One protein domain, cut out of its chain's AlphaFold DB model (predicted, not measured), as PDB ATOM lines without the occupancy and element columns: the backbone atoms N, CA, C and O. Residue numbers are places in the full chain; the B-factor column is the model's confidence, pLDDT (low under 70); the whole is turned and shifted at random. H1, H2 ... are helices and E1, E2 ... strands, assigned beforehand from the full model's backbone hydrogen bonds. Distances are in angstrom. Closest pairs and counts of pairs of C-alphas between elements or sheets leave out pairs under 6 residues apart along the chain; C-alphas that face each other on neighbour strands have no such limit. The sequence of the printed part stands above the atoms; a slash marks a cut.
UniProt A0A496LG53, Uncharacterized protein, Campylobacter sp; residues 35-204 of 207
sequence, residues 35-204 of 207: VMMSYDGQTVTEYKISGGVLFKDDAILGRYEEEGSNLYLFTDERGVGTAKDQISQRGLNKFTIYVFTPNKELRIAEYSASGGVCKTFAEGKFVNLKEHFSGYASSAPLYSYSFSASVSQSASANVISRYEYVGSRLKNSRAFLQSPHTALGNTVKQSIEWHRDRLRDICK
ATOM      1  N   VAL A  35     202.228 173.844 231.969       81.06
ATOM      2  CA  VAL A  35     203.229 173.318 231.033       81.06
ATOM      3  C   VAL A  35     203.537 174.377 229.980       81.06
ATOM      4  O   VAL A  35     202.630 174.970 229.391       81.06
ATOM      5  N   MET A  36     204.822 174.631 229.757       85.06
ATOM      6  CA  MET A  36     205.340 175.654 228.854       85.06
ATOM      7  C   MET A  36     206.411 175.041 227.952       85.06
ATOM      8  O   MET A  36     207.232 174.252 228.402       85.06
ATOM      9  N   MET A  37     206.413 175.404 226.674       84.81
ATOM     10  CA  MET A  37     207.303 174.836 225.663       84.81
ATOM     11  C   MET A  37     208.277 175.881 225.123       84.81
ATOM     12  O   MET A  37     207.873 176.832 224.451       84.81
ATOM     13  N   SER A  38     209.570 175.680 225.364       87.44
ATOM     14  CA  SER A  38     210.612 176.468 224.708       87.44
ATOM     15  C   SER A  38     210.930 175.886 223.335       87.44
ATOM     16  O   SER A  38     211.158 174.685 223.217       87.44
ATOM     17  N   TYR A  39     211.003 176.745 222.320       82.75
ATOM     18  CA  TYR A  39     211.403 176.376 220.961       82.75
ATOM     19  C   TYR A  39     212.715 177.074 220.612       82.75
ATOM     20  O   TYR A  39     212.742 178.302 220.489       82.75
ATOM     21  N   ASP A  40     213.783 176.300 220.426       78.56
ATOM     22  CA  ASP A  40     215.131 176.792 220.078       78.56
ATOM     23  C   ASP A  40     215.464 176.682 218.575       78.56
ATOM     24  O   ASP A  40     216.610 176.872 218.162       78.56
ATOM     25  N   GLY A  41     214.449 176.356 217.768       71.75
ATOM     26  CA  GLY A  41     214.540 176.179 216.319       71.75
ATOM     27  C   GLY A  41     214.860 174.746 215.883       71.75
ATOM     28  O   GLY A  41     214.725 174.438 214.700       71.75
ATOM     29  N   GLN A  42     215.239 173.861 216.811       77.56
ATOM     30  CA  GLN A  42     215.522 172.446 216.532       77.56
ATOM     31  C   GLN A  42     214.637 171.518 217.354       77.56
ATOM     32  O   GLN A  42     214.062 170.568 216.823       77.56
ATOM     33  N   THR A  43     214.533 171.800 218.648       80.00
ATOM     34  CA  THR A  43     213.843 170.963 219.618       80.00
ATOM     35  C   THR A  43     212.800 171.764 220.379       80.00
ATOM     36  O   THR A  43     212.845 172.995 220.473       80.00
ATOM     37  N   VAL A  44     211.812 171.034 220.886       85.06
ATOM     38  CA  VAL A  44     210.838 171.557 221.833       85.06
ATOM     39  C   VAL A  44     211.240 171.033 223.197       85.06
ATOM     40  O   VAL A  44     211.297 169.821 223.387       85.06
ATOM     41  N   THR A  45     211.539 171.935 224.123       89.19
ATOM     42  CA  THR A  45     211.828 171.590 225.519       89.19
ATOM     43  C   THR A  45     210.614 171.908 226.370       89.19
ATOM     44  O   THR A  45     210.120 173.042 226.335       89.19
ATOM     45  N   GLU A  46     210.160 170.938 227.157       88.81
ATOM     46  CA  GLU A  46     209.029 171.123 228.059       88.81
ATOM     47  C   GLU A  46     209.499 171.582 229.442       88.81
ATOM     48  O   GLU A  46     210.410 171.010 230.043       88.81
ATOM     49  N   TYR A  47     208.838 172.616 229.953       89.81
ATOM     50  CA  TYR A  47     208.984 173.123 231.305       89.81
ATOM     51  C   TYR A  47     207.661 172.973 232.039       89.81
ATOM     52  O   TYR A  47     206.632 173.474 231.580       89.81
ATOM     53  N   LYS A  48     207.691 172.316 233.196       89.06
ATOM     54  CA  LYS A  48     206.496 172.048 233.996       89.06
ATOM     55  C   LYS A  48     206.647 172.624 235.391       89.06
ATOM     56  O   LYS A  48     207.683 172.450 236.025       89.06
ATOM     57  N   ILE A  49     205.599 173.272 235.878       87.56
ATOM     58  CA  ILE A  49     205.503 173.720 237.266       87.56
ATOM     59  C   ILE A  49     204.627 172.733 238.032       87.56
ATOM     60  O   ILE A  49     203.509 172.446 237.607       87.56
ATOM     61  N   SER A  50     205.132 172.178 239.131       87.75
ATOM     62  CA  SER A  50     204.383 171.225 239.956       87.75
ATOM     63  C   SER A  50     204.927 171.189 241.383       87.75
ATOM     64  O   SER A  50     206.112 170.936 241.594       87.75
ATOM     65  N   GLY A  51     204.070 171.402 242.379       86.88
ATOM     66  CA  GLY A  51     204.442 171.338 243.796       86.88
ATOM     67  C   GLY A  51     205.493 172.382 244.194       86.88
ATOM     68  O   GLY A  51     206.407 172.076 244.970       86.88
ATOM     69  N   GLY A  52     205.410 173.590 243.633       86.88
ATOM     70  CA  GLY A  52     206.370 174.669 243.881       86.88
ATOM     71  C   GLY A  52     207.755 174.446 243.266       86.88
ATOM     72  O   GLY A  52     208.731 175.053 243.709       86.88
ATOM     73  N   VAL A  53     207.875 173.532 242.300       89.44
ATOM     74  CA  VAL A  53     209.134 173.169 241.640       89.44
ATOM     75  C   VAL A  53     208.986 173.310 240.132       89.44
ATOM     76  O   VAL A  53     207.946 172.973 239.563       89.44
ATOM     77  N   LEU A  54     210.046 173.798 239.495       90.06
ATOM     78  CA  LEU A  54     210.200 173.783 238.052       90.06
ATOM     79  C   LEU A  54     210.916 172.505 237.609       90.06
ATOM     80  O   LEU A  54     211.994 172.172 238.112       90.06
ATOM     81  N   PHE A  55     210.345 171.856 236.607       90.12
ATOM     82  CA  PHE A  55     210.903 170.708 235.915       90.12
ATOM     83  C   PHE A  55     211.266 171.086 234.483       90.12
ATOM     84  O   PHE A  55     210.581 171.904 233.867       90.12
ATOM     85  N   LYS A  56     212.315 170.457 233.957       90.88
ATOM     86  CA  LYS A  56     212.684 170.447 232.541       90.88
ATOM     87  C   LYS A  56     212.854 168.998 232.114       90.88
ATOM     88  O   LYS A  56     213.720 168.332 232.671       90.88
ATOM     89  N   ASP A  57     212.073 168.540 231.139       85.88
ATOM     90  CA  ASP A  57     212.130 167.155 230.641       85.88
ATOM     91  C   ASP A  57     212.152 166.126 231.803       85.88
ATOM     92  O   ASP A  57     213.035 165.276 231.893       85.88
ATOM     93  N   ASP A  58     211.236 166.295 232.767       83.06
ATOM     94  CA  ASP A  58     211.120 165.547 234.038       83.06
ATOM     95  C   ASP A  58     212.277 165.698 235.053       83.06
ATOM     96  O   ASP A  58     212.158 165.259 236.200       83.06
ATOM     97  N   ALA A  59     213.367 166.386 234.707       89.44
ATOM     98  CA  ALA A  59     214.432 166.726 235.644       89.44
ATOM     99  C   ALA A  59     214.059 167.943 236.503       89.44
ATOM    100  O   ALA A  59     213.587 168.964 236.003       89.44
ATOM    101  N   ILE A  60     214.319 167.864 237.809       89.69
ATOM    102  CA  ILE A  60     214.110 168.981 238.738       89.69
ATOM    103  C   ILE A  60     215.159 170.065 238.473       89.69
ATOM    104  O   ILE A  60     216.352 169.818 238.628       89.69
ATOM    105  N   LEU A  61     214.710 171.280 238.146       89.38
ATOM    106  CA  LEU A  61     215.574 172.463 238.076       89.38
ATOM    107  C   LEU A  61     215.649 173.202 239.418       89.38
ATOM    108  O   LEU A  61     216.678 173.779 239.763       89.38
ATOM    109  N   GLY A  62     214.571 173.174 240.202       89.94
ATOM    110  CA  GLY A  62     214.559 173.729 241.553       89.94
ATOM    111  C   GLY A  62     213.263 174.441 241.914       89.94
ATOM    112  O   GLY A  62     212.300 174.457 241.148       89.94
ATOM    113  N   ARG A  63     213.245 175.019 243.116       89.62
ATOM    114  CA  ARG A  63     212.127 175.828 243.614       89.62
ATOM    115  C   ARG A  63     212.245 177.250 243.093       89.62
ATOM    116  O   ARG A  63     213.323 177.832 243.175       89.62
ATOM    117  N   TYR A  64     211.148 177.783 242.575       89.19
ATOM    118  CA  TYR A  64     211.081 179.168 242.128       89.19
ATOM    119  C   TYR A  64     210.694 180.108 243.275       89.19
ATOM    120  O   TYR A  64     210.075 179.703 244.260       89.19
ATOM    121  N   GLU A  65     211.046 181.375 243.108       88.62
ATOM    122  CA  GLU A  65     210.670 182.502 243.952       88.62
ATOM    123  C   GLU A  65     209.620 183.343 243.214       88.62
ATOM    124  O   GLU A  65     209.688 183.506 241.995       88.62
ATOM    125  N   GLU A  66     208.634 183.871 243.933       88.44
ATOM    126  CA  GLU A  66     207.633 184.778 243.367       88.44
ATOM    127  C   GLU A  66     208.105 186.230 243.512       88.44
ATOM    128  O   GLU A  66     208.461 186.672 244.605       88.44
ATOM    129  N   GLU A  67     208.106 186.983 242.411       86.00
ATOM    130  CA  GLU A  67     208.417 188.416 242.405       86.00
ATOM    131  C   GLU A  67     207.434 189.139 241.469       86.00
ATOM    132  O   GLU A  67     207.510 189.055 240.238       86.00
ATOM    133  N   GLY A  68     206.477 189.853 242.065       86.31
ATOM    134  CA  GLY A  68     205.374 190.472 241.329       86.31
ATOM    135  C   GLY A  68     204.474 189.415 240.684       86.31
ATOM    136  O   GLY A  68     204.041 188.487 241.349       86.31
ATOM    137  N   SER A  69     204.184 189.548 239.386       84.69
ATOM    138  CA  SER A  69     203.367 188.578 238.631       84.69
ATOM    139  C   SER A  69     204.165 187.416 238.028       84.69
ATOM    140  O   SER A  69     203.628 186.657 237.218       84.69
ATOM    141  N   ASN A  70     205.460 187.341 238.330       89.25
ATOM    142  CA  ASN A  70     206.398 186.455 237.664       89.25
ATOM    143  C   ASN A  70     207.001 185.476 238.674       89.25
ATOM    144  O   ASN A  70     207.212 185.809 239.841       89.25
ATOM    145  N   LEU A  71     207.336 184.282 238.194       90.19
ATOM    146  CA  LEU A  71     208.088 183.285 238.946       90.19
ATOM    147  C   LEU A  71     209.519 183.234 238.425       90.19
ATOM    148  O   LEU A  71     209.740 183.178 237.212       90.19
ATOM    149  N   TYR A  72     210.478 183.224 239.338       92.69
ATOM    150  CA  TYR A  72     211.899 183.269 239.043       92.69
ATOM    151  C   TYR A  72     212.607 182.034 239.581       92.69
ATOM    152  O   TYR A  72     212.460 181.676 240.743       92.69
ATOM    153  N   LEU A  73     213.439 181.410 238.757       93.69
ATOM    154  CA  LEU A  73     214.424 180.437 239.214       93.69
ATOM    155  C   LEU A  73     215.798 180.883 238.728       93.69
ATOM    156  O   LEU A  73     216.004 181.065 237.529       93.69
ATOM    157  N   PHE A  74     216.747 181.024 239.645       93.44
ATOM    158  CA  PHE A  74     218.128 181.351 239.312       93.44
ATOM    159  C   PHE A  74     218.986 180.107 239.483       93.44
ATOM    160  O   PHE A  74     218.934 179.472 240.527       93.44
ATOM    161  N   THR A  75     219.795 179.754 238.496       92.44
ATOM    162  CA  THR A  75     220.641 178.556 238.540       92.44
ATOM    163  C   THR A  75     222.086 178.886 238.216       92.44
ATOM    164  O   THR A  75     222.350 179.792 237.433       92.44
ATOM    165  N   ASP A  76     223.034 178.166 238.814       89.56
ATOM    166  CA  ASP A  76     224.441 178.221 238.400       89.56
ATOM    167  C   ASP A  76     224.744 177.178 237.306       89.56
ATOM    168  O   ASP A  76     223.849 176.495 236.808       89.56
ATOM    169  N   GLU A  77     226.008 177.042 236.902       83.38
ATOM    170  CA  GLU A  77     226.431 176.068 235.881       83.38
ATOM    171  C   GLU A  77     226.110 174.602 236.227       83.38
ATOM    172  O   GLU A  77     226.092 173.753 235.337       83.38
ATOM    173  N   ARG A  78     225.831 174.304 237.502       82.75
ATOM    174  CA  ARG A  78     225.444 172.971 237.980       82.75
ATOM    175  C   ARG A  78     223.925 172.777 237.974       82.75
ATOM    176  O   ARG A  78     223.453 171.741 238.428       82.75
ATOM    177  N   GLY A  79     223.160 173.765 237.502       75.12
ATOM    178  CA  GLY A  79     221.699 173.704 237.419       75.12
ATOM    179  C   GLY A  79     220.987 173.808 238.770       75.12
ATOM    180  O   GLY A  79     219.822 173.446 238.865       75.12
ATOM    181  N   VAL A  80     221.666 174.275 239.823       78.31
ATOM    182  CA  VAL A  80     221.095 174.338 241.178       78.31
ATOM    183  C   VAL A  80     220.307 175.631 241.363       78.31
ATOM    184  O   VAL A  80     220.892 176.701 241.220       78.31
ATOM    185  N   GLY A  81     219.030 175.541 241.747       78.38
ATOM    186  CA  GLY A  81     218.230 176.687 242.195       78.38
ATOM    187  C   GLY A  81     218.912 177.470 243.329       78.38
ATOM    188  O   GLY A  81     219.224 176.917 244.381       78.38
ATOM    189  N   THR A  82     219.155 178.758 243.107       81.00
ATOM    190  CA  THR A  82     219.801 179.716 244.013       81.00
ATOM    191  C   THR A  82     218.896 180.924 244.209       81.00
ATOM    192  O   THR A  82     218.118 181.269 243.323       81.00
ATOM    193  N   ALA A  83     219.027 181.596 245.352       82.69
ATOM    194  CA  ALA A  83     218.408 182.900 245.545       82.69
ATOM    195  C   ALA A  83     219.187 183.970 244.769       82.69
ATOM    196  O   ALA A  83     220.424 183.924 244.710       82.69
ATOM    197  N   LYS A  84     218.485 184.982 244.251       85.50
ATOM    198  CA  LYS A  84     219.083 186.141 243.563       85.50
ATOM    199  C   LYS A  84     220.276 186.739 244.321       85.50
ATOM    200  O   LYS A  84     221.324 187.012 243.736       85.50
ATOM    201  N   ASP A  85     220.142 186.886 245.636       83.56
ATOM    202  CA  ASP A  85     221.178 187.454 246.498       83.56
ATOM    203  C   ASP A  85     222.473 186.635 246.517       83.56
ATOM    204  O   ASP A  85     223.567 187.209 246.565       83.56
ATOM    205  N   GLN A  86     222.374 185.308 246.411       85.94
ATOM    206  CA  GLN A  86     223.540 184.428 246.417       85.94
ATOM    207  C   GLN A  86     224.371 184.540 245.140       85.94
ATOM    208  O   GLN A  86     225.581 184.326 245.197       85.94
ATOM    209  N   ILE A  87     223.767 184.895 243.999       87.06
ATOM    210  CA  ILE A  87     224.500 185.063 242.734       87.06
ATOM    211  C   ILE A  87     225.586 186.129 242.893       87.06
ATOM    212  O   ILE A  87     226.749 185.888 242.557       87.06
ATOM    213  N   SER A  88     225.210 187.283 243.458       83.44
ATOM    214  CA  SER A  88     226.144 188.377 243.742       83.44
ATOM    215  C   SER A  88     227.225 187.963 244.745       83.44
ATOM    216  O   SER A  88     228.407 188.191 244.501       83.44
ATOM    217  N   GLN A  89     226.837 187.289 245.831       84.94
ATOM    218  CA  GLN A  89     227.742 186.893 246.916       84.94
ATOM    219  C   GLN A  89     228.766 185.836 246.493       84.94
ATOM    220  O   GLN A  89     229.907 185.865 246.946       84.94
ATOM    221  N   ARG A  90     228.371 184.899 245.626       86.69
ATOM    222  CA  ARG A  90     229.221 183.784 245.186       86.69
ATOM    223  C   ARG A  90     230.148 184.144 244.025       86.69
ATOM    224  O   ARG A  90     230.972 183.316 243.654       86.69
ATOM    225  N   GLY A  91     230.009 185.335 243.439       87.62
ATOM    226  CA  GLY A  91     230.872 185.788 242.346       87.62
ATOM    227  C   GLY A  91     230.827 184.870 241.122       87.62
ATOM    228  O   GLY A  91     231.864 184.600 240.522       87.62
ATOM    229  N   LEU A  92     229.644 184.355 240.771       93.50
ATOM    230  CA  LEU A  92     229.505 183.338 239.729       93.50
ATOM    231  C   LEU A  92     230.001 183.837 238.364       93.50
ATOM    232  O   LEU A  92     229.610 184.909 237.894       93.50
ATOM    233  N   ASN A  93     230.809 183.016 237.692       95.25
ATOM    234  CA  ASN A  93     231.231 183.246 236.306       95.25
ATOM    235  C   ASN A  93     230.092 183.041 235.310       95.25
ATOM    236  O   ASN A  93     230.136 183.575 234.204       95.25
ATOM    237  N   LYS A  94     229.081 182.263 235.699       96.25
ATOM    238  CA  LYS A  94     227.931 181.931 234.876       96.25
ATOM    239  C   LYS A  94     226.710 181.649 235.746       96.25
ATOM    240  O   LYS A  94     226.830 180.965 236.761       96.25
ATOM    241  N   PHE A  95     225.551 182.144 235.330       96.00
ATOM    242  CA  PHE A  95     224.260 181.760 235.898       96.00
ATOM    243  C   PHE A  95     223.151 181.913 234.855       96.00
ATOM    244  O   PHE A  95     223.279 182.697 233.914       96.00
ATOM    245  N   THR A  96     222.058 181.182 235.041       95.62
ATOM    246  CA  THR A  96     220.872 181.225 234.186       95.62
ATOM    247  C   THR A  96     219.665 181.625 235.013       95.62
ATOM    248  O   THR A  96     219.465 181.104 236.108       95.62
ATOM    249  N   ILE A  97     218.847 182.529 234.487       95.38
ATOM    250  CA  ILE A  97     217.546 182.869 235.053       95.38
ATOM    251  C   ILE A  97     216.449 182.273 234.186       95.38
ATOM    252  O   ILE A  97     216.490 182.364 232.958       95.38
ATOM    253  N   TYR A  98     215.459 181.695 234.845       94.31
ATOM    254  CA  TYR A  98     214.204 181.296 234.245       94.31
ATOM    255  C   TYR A  98     213.129 182.223 234.794       94.31
ATOM    256  O   TYR A  98     212.970 182.322 236.011       94.31
ATOM    257  N   VAL A  99     212.424 182.913 233.906       93.69
ATOM    258  CA  VAL A  99     211.314 183.797 234.258       93.69
ATOM    259  C   VAL A  99     210.057 183.255 233.610       93.69
ATOM    260  O   VAL A  99     209.981 183.131 232.383       93.69
ATOM    261  N   PHE A 100     209.081 182.938 234.448       89.31
ATOM    262  CA  PHE A 100     207.785 182.434 234.030       89.31
ATOM    263  C   PHE A 100     206.735 183.482 234.323       89.31
ATOM    264  O   PHE A 100     206.556 183.893 235.469       89.31
ATOM    265  N   THR A 101     205.992 183.841 233.288       87.75
ATOM    266  CA  THR A 101     204.741 184.568 233.443       87.75
ATOM    267  C   THR A 101     203.628 183.605 233.039       87.75
ATOM    268  O   THR A 101     203.508 183.296 231.843       87.75
ATOM    269  N   PRO A 102     202.838 183.086 233.997       77.25
ATOM    270  CA  PRO A 102     201.863 182.032 233.732       77.25
ATOM    271  C   PRO A 102     200.955 182.366 232.544       77.25
ATOM    272  O   PRO A 102     200.398 183.461 232.452       77.25
ATOM    273  N   ASN A 103     200.831 181.416 231.612       73.50
ATOM    274  CA  ASN A 103     200.053 181.522 230.366       73.50
ATOM    275  C   ASN A 103     200.478 182.626 229.380       73.50
ATOM    276  O   ASN A 103     199.781 182.828 228.381       73.50
ATOM    277  N   LYS A 104     201.591 183.328 229.630       84.88
ATOM    278  CA  LYS A 104     202.047 184.452 228.800       84.88
ATOM    279  C   LYS A 104     203.407 184.212 228.175       84.88
ATOM    280  O   LYS A 104     203.524 184.306 226.958       84.88
ATOM    281  N   GLU A 105     204.429 183.896 228.964       90.38
ATOM    282  CA  GLU A 105     205.793 183.802 228.437       90.38
ATOM    283  C   GLU A 105     206.743 183.007 229.327       90.38
ATOM    284  O   GLU A 105     206.613 182.991 230.551       90.38
ATOM    285  N   LEU A 106     207.709 182.366 228.668       92.25
ATOM    286  CA  LEU A 106     208.893 181.746 229.243       92.25
ATOM    287  C   LEU A 106     210.110 182.494 228.718       92.25
ATOM    288  O   LEU A 106     210.327 182.554 227.506       92.25
ATOM    289  N   ARG A 107     210.928 182.997 229.633       94.81
ATOM    290  CA  ARG A 107     212.225 183.587 229.330       94.81
ATOM    291  C   ARG A 107     213.319 182.798 230.027       94.81
ATOM    292  O   ARG A 107     213.265 182.596 231.236       94.81
ATOM    293  N   ILE A 108     214.324 182.391 229.267       95.12
ATOM    294  CA  ILE A 108     215.505 181.693 229.766       95.12
ATOM    295  C   ILE A 108     216.707 182.516 229.347       95.12
ATOM    296  O   ILE A 108     216.981 182.633 228.152       95.12
ATOM    297  N   ALA A 109     217.413 183.093 230.312       96.88
ATOM    298  CA  ALA A 109     218.559 183.940 230.025       96.88
ATOM    299  C   ALA A 109     219.800 183.493 230.783       96.88
ATOM    300  O   ALA A 109     219.797 183.388 232.006       96.88
ATOM    301  N   GLU A 110     220.866 183.250 230.035       97.25
ATOM    302  CA  GLU A 110     222.173 182.857 230.532       97.25
ATOM    303  C   GLU A 110     223.112 184.061 230.501       97.25
ATOM    304  O   GLU A 110     223.287 184.712 229.467       97.25
ATOM    305  N   TYR A 111     223.758 184.312 231.633       97.88
ATOM    306  CA  TYR A 111     224.787 185.324 231.788       97.88
ATOM    307  C   TYR A 111     226.127 184.653 232.028       97.88
ATOM    308  O   TYR A 111     226.218 183.718 232.824       97.88
ATOM    309  N   SER A 112     227.182 185.151 231.387       97.81
ATOM    310  CA  SER A 112     228.527 184.612 231.576       97.81
ATOM    311  C   SER A 112     229.620 185.667 231.411       97.81
ATOM    312  O   SER A 112     229.579 186.462 230.469       97.81
ATOM    313  N   ALA A 113     230.630 185.625 232.279       97.44
ATOM    314  CA  ALA A 113     231.869 186.387 232.162       97.44
ATOM    315  C   ALA A 113     233.011 185.669 232.901       97.44
ATOM    316  O   ALA A 113     232.828 185.191 234.020       97.44
ATOM    317  N   SER A 114     234.205 185.624 232.304       91.62
ATOM    318  CA  SER A 114     235.362 184.902 232.862       91.62
ATOM    319  C   SER A 114     235.843 185.445 234.212       91.62
ATOM    320  O   SER A 114     236.375 184.688 235.016       91.62
ATOM    321  N   GLY A 115     235.647 186.741 234.470       89.25
ATOM    322  CA  GLY A 115     236.018 187.404 235.722       89.25
ATOM    323  C   GLY A 115     234.908 187.450 236.777       89.25
ATOM    324  O   GLY A 115     235.006 188.256 237.701       89.25
ATOM    325  N   GLY A 116     233.841 186.663 236.619       94.06
ATOM    326  CA  GLY A 116     232.617 186.767 237.413       94.06
ATOM    327  C   GLY A 116     231.638 187.762 236.795       94.06
ATOM    328  O   GLY A 116     232.024 188.882 236.446       94.06
ATOM    329  N   VAL A 117     230.363 187.381 236.666       96.88
ATOM    330  CA  VAL A 117     229.340 188.202 235.994       96.88
ATOM    331  C   VAL A 117     229.183 189.556 236.678       96.88
ATOM    332  O   VAL A 117     229.353 190.588 236.033       96.88
ATOM    333  N   CYS A 118     228.925 189.567 237.989       95.62
ATOM    334  CA  CYS A 118     228.670 190.817 238.700       95.62
ATOM    335  C   CYS A 118     229.896 191.718 238.809       95.62
ATOM    336  O   CYS A 118     229.760 192.925 238.653       95.62
ATOM    337  N   LYS A 119     231.094 191.151 238.993       95.62
ATOM    338  CA  LYS A 119     232.338 191.929 238.986       95.62
ATOM    339  C   LYS A 119     232.573 192.575 237.620       95.62
ATOM    340  O   LYS A 119     232.775 193.781 237.534       95.62
ATOM    341  N   THR A 120     232.484 191.784 236.551       96.81
ATOM    342  CA  THR A 120     232.664 192.267 235.174       96.81
ATOM    343  C   THR A 120     231.660 193.372 234.849       96.81
ATOM    344  O   THR A 120     232.034 194.422 234.329       96.81
ATOM    345  N   PHE A 121     230.391 193.165 235.205       96.81
ATOM    346  CA  PHE A 121     229.343 194.149 234.979       96.81
ATOM    347  C   PHE A 121     229.565 195.426 235.800       96.81
ATOM    348  O   PHE A 121     229.466 196.515 235.241       96.81
ATOM    349  N   ALA A 122     229.934 195.318 237.084       95.44
ATOM    350  CA  ALA A 122     230.250 196.450 237.966       95.44
ATOM    351  C   ALA A 122     231.407 197.317 237.444       95.44
ATOM    352  O   ALA A 122     231.379 198.536 237.580       95.44
ATOM    353  N   GLU A 123     232.387 196.705 236.778       95.81
ATOM    354  CA  GLU A 123     233.506 197.396 236.121       95.81
ATOM    355  C   GLU A 123     233.112 198.073 234.790       95.81
ATOM    356  O   GLU A 123     233.969 198.601 234.081       95.81
ATOM    357  N   GLY A 124     231.832 198.027 234.403       95.31
ATOM    358  CA  GLY A 124     231.333 198.585 233.143       95.31
ATOM    359  C   GLY A 124     231.730 197.770 231.910       95.31
ATOM    360  O   GLY A 124     231.506 198.212 230.781       95.31
ATOM    361  N   LYS A 125     232.302 196.576 232.102       97.06
ATOM    362  CA  LYS A 125     232.713 195.680 231.019       97.06
ATOM    363  C   LYS A 125     231.531 194.858 230.513       97.06
ATOM    364  O   LYS A 125     230.490 194.737 231.157       97.06
ATOM    365  N   PHE A 126     231.706 194.297 229.322       98.00
ATOM    366  CA  PHE A 126     230.688 193.475 228.690       98.00
ATOM    367  C   PHE A 126     230.584 192.093 229.342       98.00
ATOM    368  O   PHE A 126     231.562 191.350 229.422       98.00
ATOM    369  N   VAL A 127     229.364 191.739 229.736       98.31
ATOM    370  CA  VAL A 127     228.929 190.384 230.080       98.31
ATOM    371  C   VAL A 127     228.280 189.767 228.846       98.31
ATOM    372  O   VAL A 127     227.519 190.435 228.141       98.31
ATOM    373  N   ASN A 128     228.563 188.496 228.573       98.56
ATOM    374  CA  ASN A 128     227.854 187.768 227.529       98.56
ATOM    375  C   ASN A 128     226.462 187.365 228.037       98.56
ATOM    376  O   ASN A 128     226.344 186.759 229.101       98.56
ATOM    377  N   LEU A 129     225.440 187.704 227.258       98.62
ATOM    378  CA  LEU A 129     224.035 187.409 227.495       98.62
ATOM    379  C   LEU A 129     223.516 186.555 226.342       98.62
ATOM    380  O   LEU A 129     223.670 186.925 225.176       98.62
ATOM    381  N   LYS A 130     222.862 185.446 226.669       97.88
ATOM    382  CA  LYS A 130     222.051 184.672 225.727       97.88
ATOM    383  C   LYS A 130     220.637 184.585 226.264       97.88
ATOM    384  O   LYS A 130     220.472 184.280 227.440       97.88
ATOM    385  N   GLU A 131     219.643 184.813 225.422       96.88
ATOM    386  CA  GLU A 131     218.235 184.644 225.778       96.88
ATOM    387  C   GLU A 131     217.551 183.704 224.789       96.88
ATOM    388  O   GLU A 131     217.729 183.830 223.576       96.88
ATOM    389  N   HIS A 132     216.718 182.817 225.329       95.19
ATOM    390  CA  HIS A 132     215.625 182.172 224.619       95.19
ATOM    391  C   HIS A 132     214.307 182.631 225.233       95.19
ATOM    392  O   HIS A 132     214.083 182.502 226.438       95.19
ATOM    393  N   PHE A 133     213.428 183.154 224.390       94.81
ATOM    394  CA  PHE A 133     212.108 183.616 224.781       94.81
ATOM    395  C   PHE A 133     211.050 182.833 224.017       94.81
ATOM    396  O   PHE A 133     211.161 182.667 222.804       94.81
ATOM    397  N   SER A 134     210.001 182.394 224.705       92.50
ATOM    398  CA  SER A 134     208.810 181.791 224.104       92.50
ATOM    399  C   SER A 134     207.560 182.458 224.666       92.50
ATOM    400  O   SER A 134     207.317 182.414 225.868       92.50
ATOM    401  N   GLY A 135     206.775 183.083 223.791       90.19
ATOM    402  CA  GLY A 135     205.509 183.732 224.118       90.19
ATOM    403  C   GLY A 135     204.320 182.849 223.755       90.19
ATOM    404  O   GLY A 135     204.336 182.150 222.738       90.19
ATOM    405  N   TYR A 136     203.262 182.919 224.557       82.75
ATOM    406  CA  TYR A 136     202.062 182.099 224.431       82.75
ATOM    407  C   TYR A 136     200.809 182.965 224.353       82.75
ATOM    408  O   TYR A 136     200.733 184.062 224.902       82.75
ATOM    409  N   ALA A 137     199.788 182.435 223.689       75.62
ATOM    410  CA  ALA A 137     198.430 182.948 223.763       75.62
ATOM    411  C   ALA A 137     197.500 181.789 224.113       75.62
ATOM    412  O   ALA A 137     197.353 180.857 223.322       75.62
ATOM    413  N   SER A 138     196.881 181.847 225.295       69.38
ATOM    414  CA  SER A 138     195.985 180.789 225.789       69.38
ATOM    415  C   SER A 138     196.644 179.402 225.750       69.38
ATOM    416  O   SER A 138     196.079 178.457 225.201       69.38
ATOM    417  N   SER A 139     197.873 179.314 226.273       65.44
ATOM    418  CA  SER A 139     198.666 178.074 226.370       65.44
ATOM    419  C   SER A 139     199.103 177.461 225.030       65.44
ATOM    420  O   SER A 139     199.691 176.385 225.011       65.44
ATOM    421  N   ALA A 140     198.881 178.150 223.906       70.81
ATOM    422  CA  ALA A 140     199.460 177.794 222.613       70.81
ATOM    423  C   ALA A 140     200.681 178.681 222.313       70.81
ATOM    424  O   ALA A 140     200.609 179.894 222.544       70.81
ATOM    425  N   PRO A 141     201.784 178.126 221.775       73.12
ATOM    426  CA  PRO A 141     202.948 178.917 221.393       73.12
ATOM    427  C   PRO A 141     202.564 179.926 220.310       73.12
ATOM    428  O   PRO A 141     201.993 179.582 219.273       73.12
ATOM    429  N   LEU A 142     202.857 181.197 220.568       83.62
ATOM    430  CA  LEU A 142     202.576 182.308 219.665       83.62
ATOM    431  C   LEU A 142     203.824 182.644 218.839       83.62
ATOM    432  O   LEU A 142     203.734 182.811 217.622       83.62
ATOM    433  N   TYR A 143     204.980 182.730 219.494       89.31
ATOM    434  CA  TYR A 143     206.286 182.950 218.877       89.31
ATOM    435  C   TYR A 143     207.397 182.564 219.844       89.31
ATOM    436  O   TYR A 143     207.198 182.548 221.057       89.31
ATOM    437  N   SER A 144     208.581 182.324 219.306       92.50
ATOM    438  CA  SER A 144     209.807 182.287 220.081       92.50
ATOM    439  C   SER A 144     210.934 182.955 219.312       92.50
ATOM    440  O   SER A 144     210.956 182.989 218.076       92.50
ATOM    441  N   TYR A 145     211.868 183.518 220.058       94.62
ATOM    442  CA  TYR A 145     213.082 184.086 219.509       94.62
ATOM    443  C   TYR A 145     214.260 183.739 220.402       94.62
ATOM    444  O   TYR A 145     214.106 183.401 221.579       94.62
ATOM    445  N   SER A 146     215.446 183.862 219.830       95.81
ATOM    446  CA  SER A 146     216.683 183.828 220.584       95.81
ATOM    447  C   SER A 146     217.576 184.990 220.195       95.81
ATOM    448  O   SER A 146     217.486 185.535 219.084       95.81
ATOM    449  N   PHE A 147     218.439 185.382 221.122       97.12
ATOM    450  CA  PHE A 147     219.549 186.259 220.799       97.12
ATOM    451  C   PHE A 147     220.774 185.985 221.663       97.12
ATOM    452  O   PHE A 147     220.685 185.454 222.770       97.12
ATOM    453  N   SER A 148     221.922 186.421 221.157       98.12
ATOM    454  CA  SER A 148     223.145 186.614 221.928       98.12
ATOM    455  C   SER A 148     223.584 188.069 221.833       98.12
ATOM    456  O   SER A 148     223.494 188.669 220.761       98.12
ATOM    457  N   ALA A 149     224.068 188.629 222.934       98.31
ATOM    458  CA  ALA A 149     224.570 189.993 222.992       98.31
ATOM    459  C   ALA A 149     225.691 190.127 224.027       98.31
ATOM    460  O   ALA A 149     225.761 189.398 225.015       98.31
ATOM    461  N   SER A 150     226.548 191.118 223.828       98.31
ATOM    462  CA  SER A 150     227.445 191.639 224.857       98.31
ATOM    463  C   SER A 150     226.752 192.817 225.542       98.31
ATOM    464  O   SER A 150     226.404 193.779 224.861       98.31
ATOM    465  N   VAL A 151     226.542 192.776 226.861       97.94
ATOM    466  CA  VAL A 151     225.819 193.824 227.610       97.94
ATOM    467  C   VAL A 151     226.687 194.392 228.731       97.94
ATOM    468  O   VAL A 151     227.294 193.644 229.491       97.94
ATOM    469  N   SER A 152     226.743 195.718 228.837       96.88
ATOM    470  CA  SER A 152     227.364 196.438 229.953       96.88
ATOM    471  C   SER A 152     226.346 197.360 230.633       96.88
ATOM    472  O   SER A 152     225.179 197.434 230.231       96.88
ATOM    473  N   GLN A 153     226.788 198.091 231.658       94.94
ATOM    474  CA  GLN A 153     225.943 199.037 232.390       94.94
ATOM    475  C   GLN A 153     225.357 200.160 231.530       94.94
ATOM    476  O   GLN A 153     224.365 200.753 231.941       94.94
ATOM    477  N   SER A 154     225.936 200.482 230.374       93.75
ATOM    478  CA  SER A 154     225.491 201.606 229.535       93.75
ATOM    479  C   SER A 154     225.372 201.266 228.052       93.75
ATOM    480  O   SER A 154     224.781 202.040 227.303       93.75
ATOM    481  N   ALA A 155     225.881 200.112 227.617       95.06
ATOM    482  CA  ALA A 155     225.935 199.753 226.207       95.06
ATOM    483  C   ALA A 155     225.537 198.296 225.956       95.06
ATOM    484  O   ALA A 155     225.402 197.473 226.868       95.06
ATOM    485  N   SER A 156     225.325 197.987 224.683       96.44
ATOM    486  CA  SER A 156     225.214 196.626 224.171       96.44
ATOM    487  C   SER A 156     225.906 196.535 222.817       96.44
ATOM    488  O   SER A 156     225.861 197.491 222.044       96.44
ATOM    489  N   ALA A 157     226.519 195.396 222.525       96.06
ATOM    490  CA  ALA A 157     227.239 195.137 221.284       96.06
ATOM    491  C   ALA A 157     227.022 193.690 220.821       96.06
ATOM    492  O   ALA A 157     226.503 192.865 221.574       96.06
ATOM    493  N   ASN A 158     227.444 193.388 219.590       96.81
ATOM    494  CA  ASN A 158     227.441 192.035 219.020       96.81
ATOM    495  C   ASN A 158     226.075 191.334 219.121       96.81
ATOM    496  O   ASN A 158     225.997 190.150 219.443       96.81
ATOM    497  N   VAL A 159     224.996 192.089 218.896       97.44
ATOM    498  CA  VAL A 159     223.630 191.571 218.994       97.44
ATOM    499  C   VAL A 159     223.329 190.726 217.762       97.44
ATOM    500  O   VAL A 159     223.273 191.240 216.645       97.44
ATOM    501  N   ILE A 160     223.108 189.436 217.976       96.25
ATOM    502  CA  ILE A 160     222.685 188.482 216.949       96.25
ATOM    503  C   ILE A 160     221.359 187.908 217.415       96.25
ATOM    504  O   ILE A 160     221.288 187.388 218.523       96.25
ATOM    505  N   SER A 161     220.318 188.008 216.594       95.31
ATOM    506  CA  SER A 161     218.978 187.543 216.953       95.31
ATOM    507  C   SER A 161     218.286 186.846 215.795       95.31
ATOM    508  O   SER A 161     218.562 187.133 214.628       95.31
ATOM    509  N   ARG A 162     217.374 185.932 216.127       93.62
ATOM    510  CA  ARG A 162     216.526 185.239 215.153       93.62
ATOM    511  C   ARG A 162     215.201 184.823 215.777       93.62
ATOM    512  O   ARG A 162     215.119 184.582 216.979       93.62
ATOM    513  N   TYR A 163     214.170 184.716 214.944       92.12
ATOM    514  CA  TYR A 163     212.976 183.970 215.322       92.12
ATOM    515  C   TYR A 163     213.286 182.479 215.258       92.12
ATOM    516  O   TYR A 163     213.859 182.016 214.275       92.12
ATOM    517  N   GLU A 164     212.859 181.751 216.280       90.88
ATOM    518  CA  GLU A 164     212.930 180.288 216.324       90.88
ATOM    519  C   GLU A 164     211.573 179.680 215.943       90.88
ATOM    520  O   GLU A 164     211.493 178.657 215.266       90.88
ATOM    521  N   TYR A 165     210.482 180.361 216.305       88.81
ATOM    522  CA  TYR A 165     209.125 180.003 215.920       88.81
ATOM    523  C   TYR A 165     208.266 181.253 215.725       88.81
ATOM    524  O   TYR A 165     208.352 182.219 216.480       88.81
ATOM    525  N   VAL A 166     207.376 181.218 214.734       87.00
ATOM    526  CA  VAL A 166     206.348 182.248 214.543       87.00
ATOM    527  C   VAL A 166     205.039 181.560 214.183       87.00
ATOM    528  O   VAL A 166     204.913 180.946 213.117       87.00
ATOM    529  N   GLY A 167     204.054 181.676 215.067       82.50
ATOM    530  CA  GLY A 167     202.713 181.159 214.846       82.50
ATOM    531  C   GLY A 167     202.007 181.882 213.700       82.50
ATOM    532  O   GLY A 167     202.287 183.043 213.388       82.50
ATOM    533  N   SER A 168     201.041 181.208 213.077       78.31
ATOM    534  CA  SER A 168     200.285 181.732 211.928       78.31
ATOM    535  C   SER A 168     199.621 183.087 212.205       78.31
ATOM    536  O   SER A 168     199.626 183.962 211.343       78.31
ATOM    537  N   ARG A 169     199.112 183.297 213.427       74.19
ATOM    538  CA  ARG A 169     198.529 184.581 213.853       74.19
ATOM    539  C   ARG A 169     199.525 185.737 213.759       74.19
ATOM    540  O   ARG A 169     199.163 186.803 213.273       74.19
ATOM    541  N   LEU A 170     200.769 185.528 214.193       74.12
ATOM    542  CA  LEU A 170     201.817 186.552 214.159       74.12
ATOM    543  C   LEU A 170     202.375 186.756 212.751       74.12
ATOM    544  O   LEU A 170     202.600 187.902 212.362       74.12
ATOM    545  N   LYS A 171     202.513 185.677 211.967       75.75
ATOM    546  CA  LYS A 171     202.927 185.747 210.553       75.75
ATOM    547  C   LYS A 171     202.033 186.668 209.722       75.75
ATOM    548  O   LYS A 171     202.523 187.351 208.833       75.75
ATOM    549  N   ASN A 172     200.743 186.715 210.047       73.62
ATOM    550  CA  ASN A 172     199.756 187.539 209.349       73.62
ATOM    551  C   ASN A 172     199.608 188.955 209.937       73.62
ATOM    552  O   ASN A 172     198.759 189.723 209.488       73.62
ATOM    553  N   SER A 173     200.394 189.316 210.957       74.06
ATOM    554  CA  SER A 173     200.350 190.657 211.540       74.06
ATOM    555  C   SER A 173     201.034 191.681 210.632       74.06
ATOM    556  O   SER A 173     202.041 191.394 209.984       74.06
ATOM    557  N   ARG A 174     200.521 192.917 210.615       70.25
ATOM    558  CA  ARG A 174     201.058 193.998 209.770       70.25
ATOM    559  C   ARG A 174     202.540 194.271 210.032       70.25
ATOM    560  O   ARG A 174     203.296 194.452 209.088       70.25
ATOM    561  N   ALA A 175     202.946 194.274 211.302       68.44
ATOM    562  CA  ALA A 175     204.330 194.509 211.704       68.44
ATOM    563  C   ALA A 175     205.273 193.416 211.175       68.44
ATOM    564  O   ALA A 175     206.342 193.726 210.653       68.44
ATOM    565  N   PHE A 176     204.848 192.149 211.249       73.94
ATOM    566  CA  PHE A 176     205.620 191.032 210.712       73.94
ATOM    567  C   PHE A 176     205.696 191.087 209.183       73.94
ATOM    568  O   PHE A 176     206.767 190.907 208.623       73.94
ATOM    569  N   LEU A 177     204.597 191.403 208.499       71.94
ATOM    570  CA  LEU A 177     204.581 191.510 207.036       71.94
ATOM    571  C   LEU A 177     205.413 192.687 206.500       71.94
ATOM    572  O   LEU A 177     205.903 192.616 205.379       71.94
ATOM    573  N   GLN A 178     205.576 193.761 207.280       77.88
ATOM    574  CA  GLN A 178     206.377 194.924 206.885       77.88
ATOM    575  C   GLN A 178     207.881 194.685 207.041       77.88
ATOM    576  O   GLN A 178     208.639 194.962 206.117       77.88
ATOM    577  N   SER A 179     208.325 194.208 208.207       82.81
ATOM    578  CA  SER A 179     209.730 193.852 208.438       82.81
ATOM    579  C   SER A 179     209.865 192.969 209.686       82.81
ATOM    580  O   SER A 179     209.950 193.488 210.808       82.81
ATOM    581  N   PRO A 180     209.944 191.634 209.523       78.69
ATOM    582  CA  PRO A 180     210.154 190.715 210.640       78.69
ATOM    583  C   PRO A 180     211.431 191.043 211.420       78.69
ATOM    584  O   PRO A 180     211.435 191.021 212.650       78.69
ATOM    585  N   HIS A 181     212.503 191.389 210.702       83.06
ATOM    586  CA  HIS A 181     213.807 191.694 211.283       83.06
ATOM    587  C   HIS A 181     213.776 192.961 212.141       83.06
ATOM    588  O   HIS A 181     214.333 192.966 213.235       83.06
ATOM    589  N   THR A 182     213.086 194.015 211.697       85.06
ATOM    590  CA  THR A 182     212.947 195.248 212.489       85.06
ATOM    591  C   THR A 182     212.079 195.019 213.726       85.06
ATOM    592  O   THR A 182     212.434 195.474 214.812       85.06
ATOM    593  N   ALA A 183     210.972 194.280 213.590       84.50
ATOM    594  CA  ALA A 183     210.110 193.942 214.722       84.50
ATOM    595  C   ALA A 183     210.863 193.131 215.793       84.50
ATOM    596  O   ALA A 183     210.779 193.440 216.986       84.50
ATOM    597  N   LEU A 184     211.658 192.143 215.363       90.31
ATOM    598  CA  LEU A 184     212.505 191.373 216.268       90.31
ATOM    599  C   LEU A 184     213.586 192.246 216.905       90.31
ATOM    600  O   LEU A 184     213.749 192.209 218.119       90.31
ATOM    601  N   GLY A 185     214.280 193.070 216.115       92.44
ATOM    602  CA  GLY A 185     215.334 193.955 216.613       92.44
ATOM    603  C   GLY A 185     214.850 194.896 217.719       92.44
ATOM    604  O   GLY A 185     215.528 195.052 218.733       92.44
ATOM    605  N   ASN A 186     213.645 195.459 217.582       91.44
ATOM    606  CA  ASN A 186     213.036 196.294 218.622       91.44
ATOM    607  C   ASN A 186     212.711 195.497 219.894       91.44
ATOM    608  O   ASN A 186     212.988 195.966 220.997       91.44
ATOM    609  N   THR A 187     212.172 194.286 219.739       92.50
ATOM    610  CA  THR A 187     211.866 193.385 220.864       92.50
ATOM    611  C   THR A 187     213.142 192.993 221.612       92.50
ATOM    612  O   THR A 187     213.213 193.089 222.835       92.50
ATOM    613  N   VAL A 188     214.196 192.632 220.877       96.25
ATOM    614  CA  VAL A 188     215.510 192.282 221.433       96.25
ATOM    615  C   VAL A 188     216.141 193.474 222.144       96.25
ATOM    616  O   VAL A 188     216.694 193.307 223.227       96.25
ATOM    617  N   LYS A 189     216.016 194.689 221.597       96.25
ATOM    618  CA  LYS A 189     216.502 195.906 222.258       96.25
ATOM    619  C   LYS A 189     215.834 196.115 223.622       96.25
ATOM    620  O   LYS A 189     216.539 196.320 224.605       96.25
ATOM    621  N   GLN A 190     214.506 196.004 223.689       95.81
ATOM    622  CA  GLN A 190     213.761 196.100 224.951       95.81
ATOM    623  C   GLN A 190     214.164 194.993 225.932       95.81
ATOM    624  O   GLN A 190     214.333 195.246 227.123       95.81
ATOM    625  N   SER A 191     214.374 193.772 225.432       96.38
ATOM    626  CA  SER A 191     214.848 192.661 226.256       96.38
ATOM    627  C   SER A 191     216.244 192.930 226.839       96.38
ATOM    628  O   SER A 191     216.465 192.741 228.034       96.38
ATOM    629  N   ILE A 192     217.178 193.458 226.042       98.06
ATOM    630  CA  ILE A 192     218.519 193.852 226.504       98.06
ATOM    631  C   ILE A 192     218.447 194.949 227.575       98.06
ATOM    632  O   ILE A 192     219.188 194.888 228.557       98.06
ATOM    633  N   GLU A 193     217.574 195.944 227.404       97.06
ATOM    634  CA  GLU A 193     217.348 196.998 228.403       97.06
ATOM    635  C   GLU A 193     216.832 196.403 229.720       97.06
ATOM    636  O   GLU A 193     217.430 196.644 230.771       97.06
ATOM    637  N   TRP A 194     215.832 195.518 229.651       96.00
ATOM    638  CA  TRP A 194     215.328 194.781 230.812       96.00
ATOM    639  C   TRP A 194     216.428 193.966 231.508       96.00
ATOM    640  O   TRP A 194     216.562 194.010 232.731       96.00
ATOM    641  N   HIS A 195     217.272 193.261 230.749       97.38
ATOM    642  CA  HIS A 195     218.383 192.490 231.314       97.38
ATOM    643  C   HIS A 195     219.453 193.360 231.962       97.38
ATOM    644  O   HIS A 195     220.071 192.924 232.933       97.38
ATOM    645  N   ARG A 196     219.692 194.565 231.441       96.69
ATOM    646  CA  ARG A 196     220.627 195.518 232.042       96.69
ATOM    647  C   ARG A 196     220.116 195.983 233.403       96.69
ATOM    648  O   ARG A 196     220.888 195.979 234.359       96.69
ATOM    649  N   ASP A 197     218.835 196.325 233.502       95.12
ATOM    650  CA  ASP A 197     218.193 196.682 234.773       95.12
ATOM    651  C   ASP A 197     218.206 195.512 235.751       95.12
ATOM    652  O   ASP A 197     218.620 195.658 236.903       95.12
ATOM    653  N   ARG A 198     217.883 194.315 235.260       94.06
ATOM    654  CA  ARG A 198     217.921 193.098 236.067       94.06
ATOM    655  C   ARG A 198     219.335 192.756 236.548       94.06
ATOM    656  O   ARG A 198     219.492 192.346 237.691       94.06
ATOM    657  N   LEU A 199     220.375 192.949 235.733       95.38
ATOM    658  CA  LEU A 199     221.764 192.753 236.165       95.38
ATOM    659  C   LEU A 199     222.189 193.769 237.226       95.38
ATOM    660  O   LEU A 199     222.890 193.391 238.160       95.38
ATOM    661  N   ARG A 200     221.764 195.035 237.124       94.81
ATOM    662  CA  ARG A 200     222.036 196.047 238.163       94.81
ATOM    663  C   ARG A 200     221.434 195.629 239.500       94.81
ATOM    664  O   ARG A 200     222.114 195.683 240.520       94.81
ATOM    665  N   ASP A 201     220.199 195.148 239.453       92.56
ATOM    666  CA  ASP A 201     219.444 194.648 240.594       92.56
ATOM    667  C   ASP A 201     220.072 193.378 241.209       92.56
ATOM    668  O   ASP A 201     220.407 193.359 242.394       92.56
ATOM    669  N   ILE A 202     220.344 192.341 240.405       92.75
ATOM    670  CA  ILE A 202     221.019 191.105 240.852       92.75
ATOM    671  C   ILE A 202     222.400 191.415 241.442       92.75
ATOM    672  O   ILE A 202     222.762 190.876 242.484       92.75
ATOM    673  N   CYS A 203     223.173 192.287 240.794       93.75
ATOM    674  CA  CYS A 203     224.536 192.620 241.205       93.75
ATOM    675  C   CYS A 203     224.614 193.748 242.240       93.75
ATOM    676  O   CYS A 203     225.719 194.175 242.575       93.75
ATOM    677  N   LYS A 204     223.469 194.205 242.768       92.50
ATOM    678  CA  LYS A 204     223.364 195.206 243.842       92.50
ATOM    679  C   LYS A 204     224.129 196.503 243.546       92.50
ATOM    680  O   LYS A 204     224.716 197.108 244.444       92.50
TER     681      LYS A 204
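This is residues 35 to 204 of the 207 residues of an uncharacterized protein of Campylobacter sp (UniProt A0A496LG53). A long helix, H5, is laid slantwise over one face of a large, strongly twisted sheet of seven strands, and a smaller sheet of four strands covers part of the other face, its strands crossed to those of the large one. The short helices H1 and H2 lie by the last residues of H5, while H3 and H4 make a small corner by its first residues. The printed part has 170 residues, with eleven named strands and five named helices in the order E1 E2 E3 E4 E5 E6 H1 E7 E8 H2 E9 E10 E11 H3 H4 H5. The small sheet has the order E1 E2 E3 E4 and the large one E5 E6 E7 E8 E9 E10 E11, both antiparallel; the class is mixed, helices and strands. The whole is compact, with a radius of gyration of the C-alphas of 16.0 A and spans of 46 by 40 by 29 A.

E1, residues 35 to 39, begins at C-alpha 35 (203.229, 173.318, 231.033). E2 is residues 44 to 50, E3 53 to 56 and E4 59 to 63. E4 runs on into E5, residues 65 to 67, across a break of 1 residue, at 54 degrees. E6, residues 70 to 76, is followed by H1, residues 84 to 90. E7, residues 94 to 101, is 23.4 A long, and E8, residues 105 to 112, 23.0 A. H2 is residues 117 to 122. E9, residues 127 to 137, begins at C-alpha 127 (228.929, 190.384, 230.080) and is 32.0 A long. E10, residues 140 to 151, is 31.3 A long and bends by 55 degrees at residue 148; E11, residues 156 to 166, is 25.6 A long and bends by 58 degrees at residue 159. H3 is residues 168 to 171 and H4 174 to 178. H5, residues 180 to 202, is 32.1 A long and ends at C-alpha 202 (221.019, 191.105, 240.852).

In the large sheet E5 and E11 are the edge strands. E8 and E9 stand at 172 degrees, with N 106 and O 134 at 2.8 A. E9, E10 and E11 form a meander, each strand the antiparallel neighbour of the one before, with N 131 and O 147 at 2.9 A and N 148 and O 160 at 2.9 A. E1 to E4 form another meander, with N 36 and O 47 at 2.8 A, N 48 and O 55 at 3.0 A, and N 56 and O 59 at 2.8 A. The two sheets make a sandwich, two sheets face to face, with their strands at 77 degrees; the C-alphas of Ser 38 in E1 and Ser 134 in E9, the closest of these strands, are 5.7 A apart. H1, H2 and H5 on one face of the large sheet make two layers with it. H5 lies over E8, E9, E10 and E11 at a height of 8.3 A over the sheet. H1 lies over E6, along the strands. H5 touches H1 with residue 202 alone, the closest C-alphas being Lys 84 and Ile 202, 6.0 A. H5 and H2 only just touch, with 3 pairs of C-alphas within 8 A, the closest being Cys 118 and Leu 199, 7.6 A. H3 only grazes the large sheet, and H4 is not on it. In H2, H4 and H5 every O i to N i+4 pair is within hydrogen-bond range, in H1 2 of 3; H3 is too short for such a pair.

The C-alphas farthest apart, those of Gln 89 and Asn 172, are 46.8 A apart. The printed part has no cut and no long link. The mean pLDDT of the printed part is 89.0; residues 138 to 139 and residue 175 are under 70.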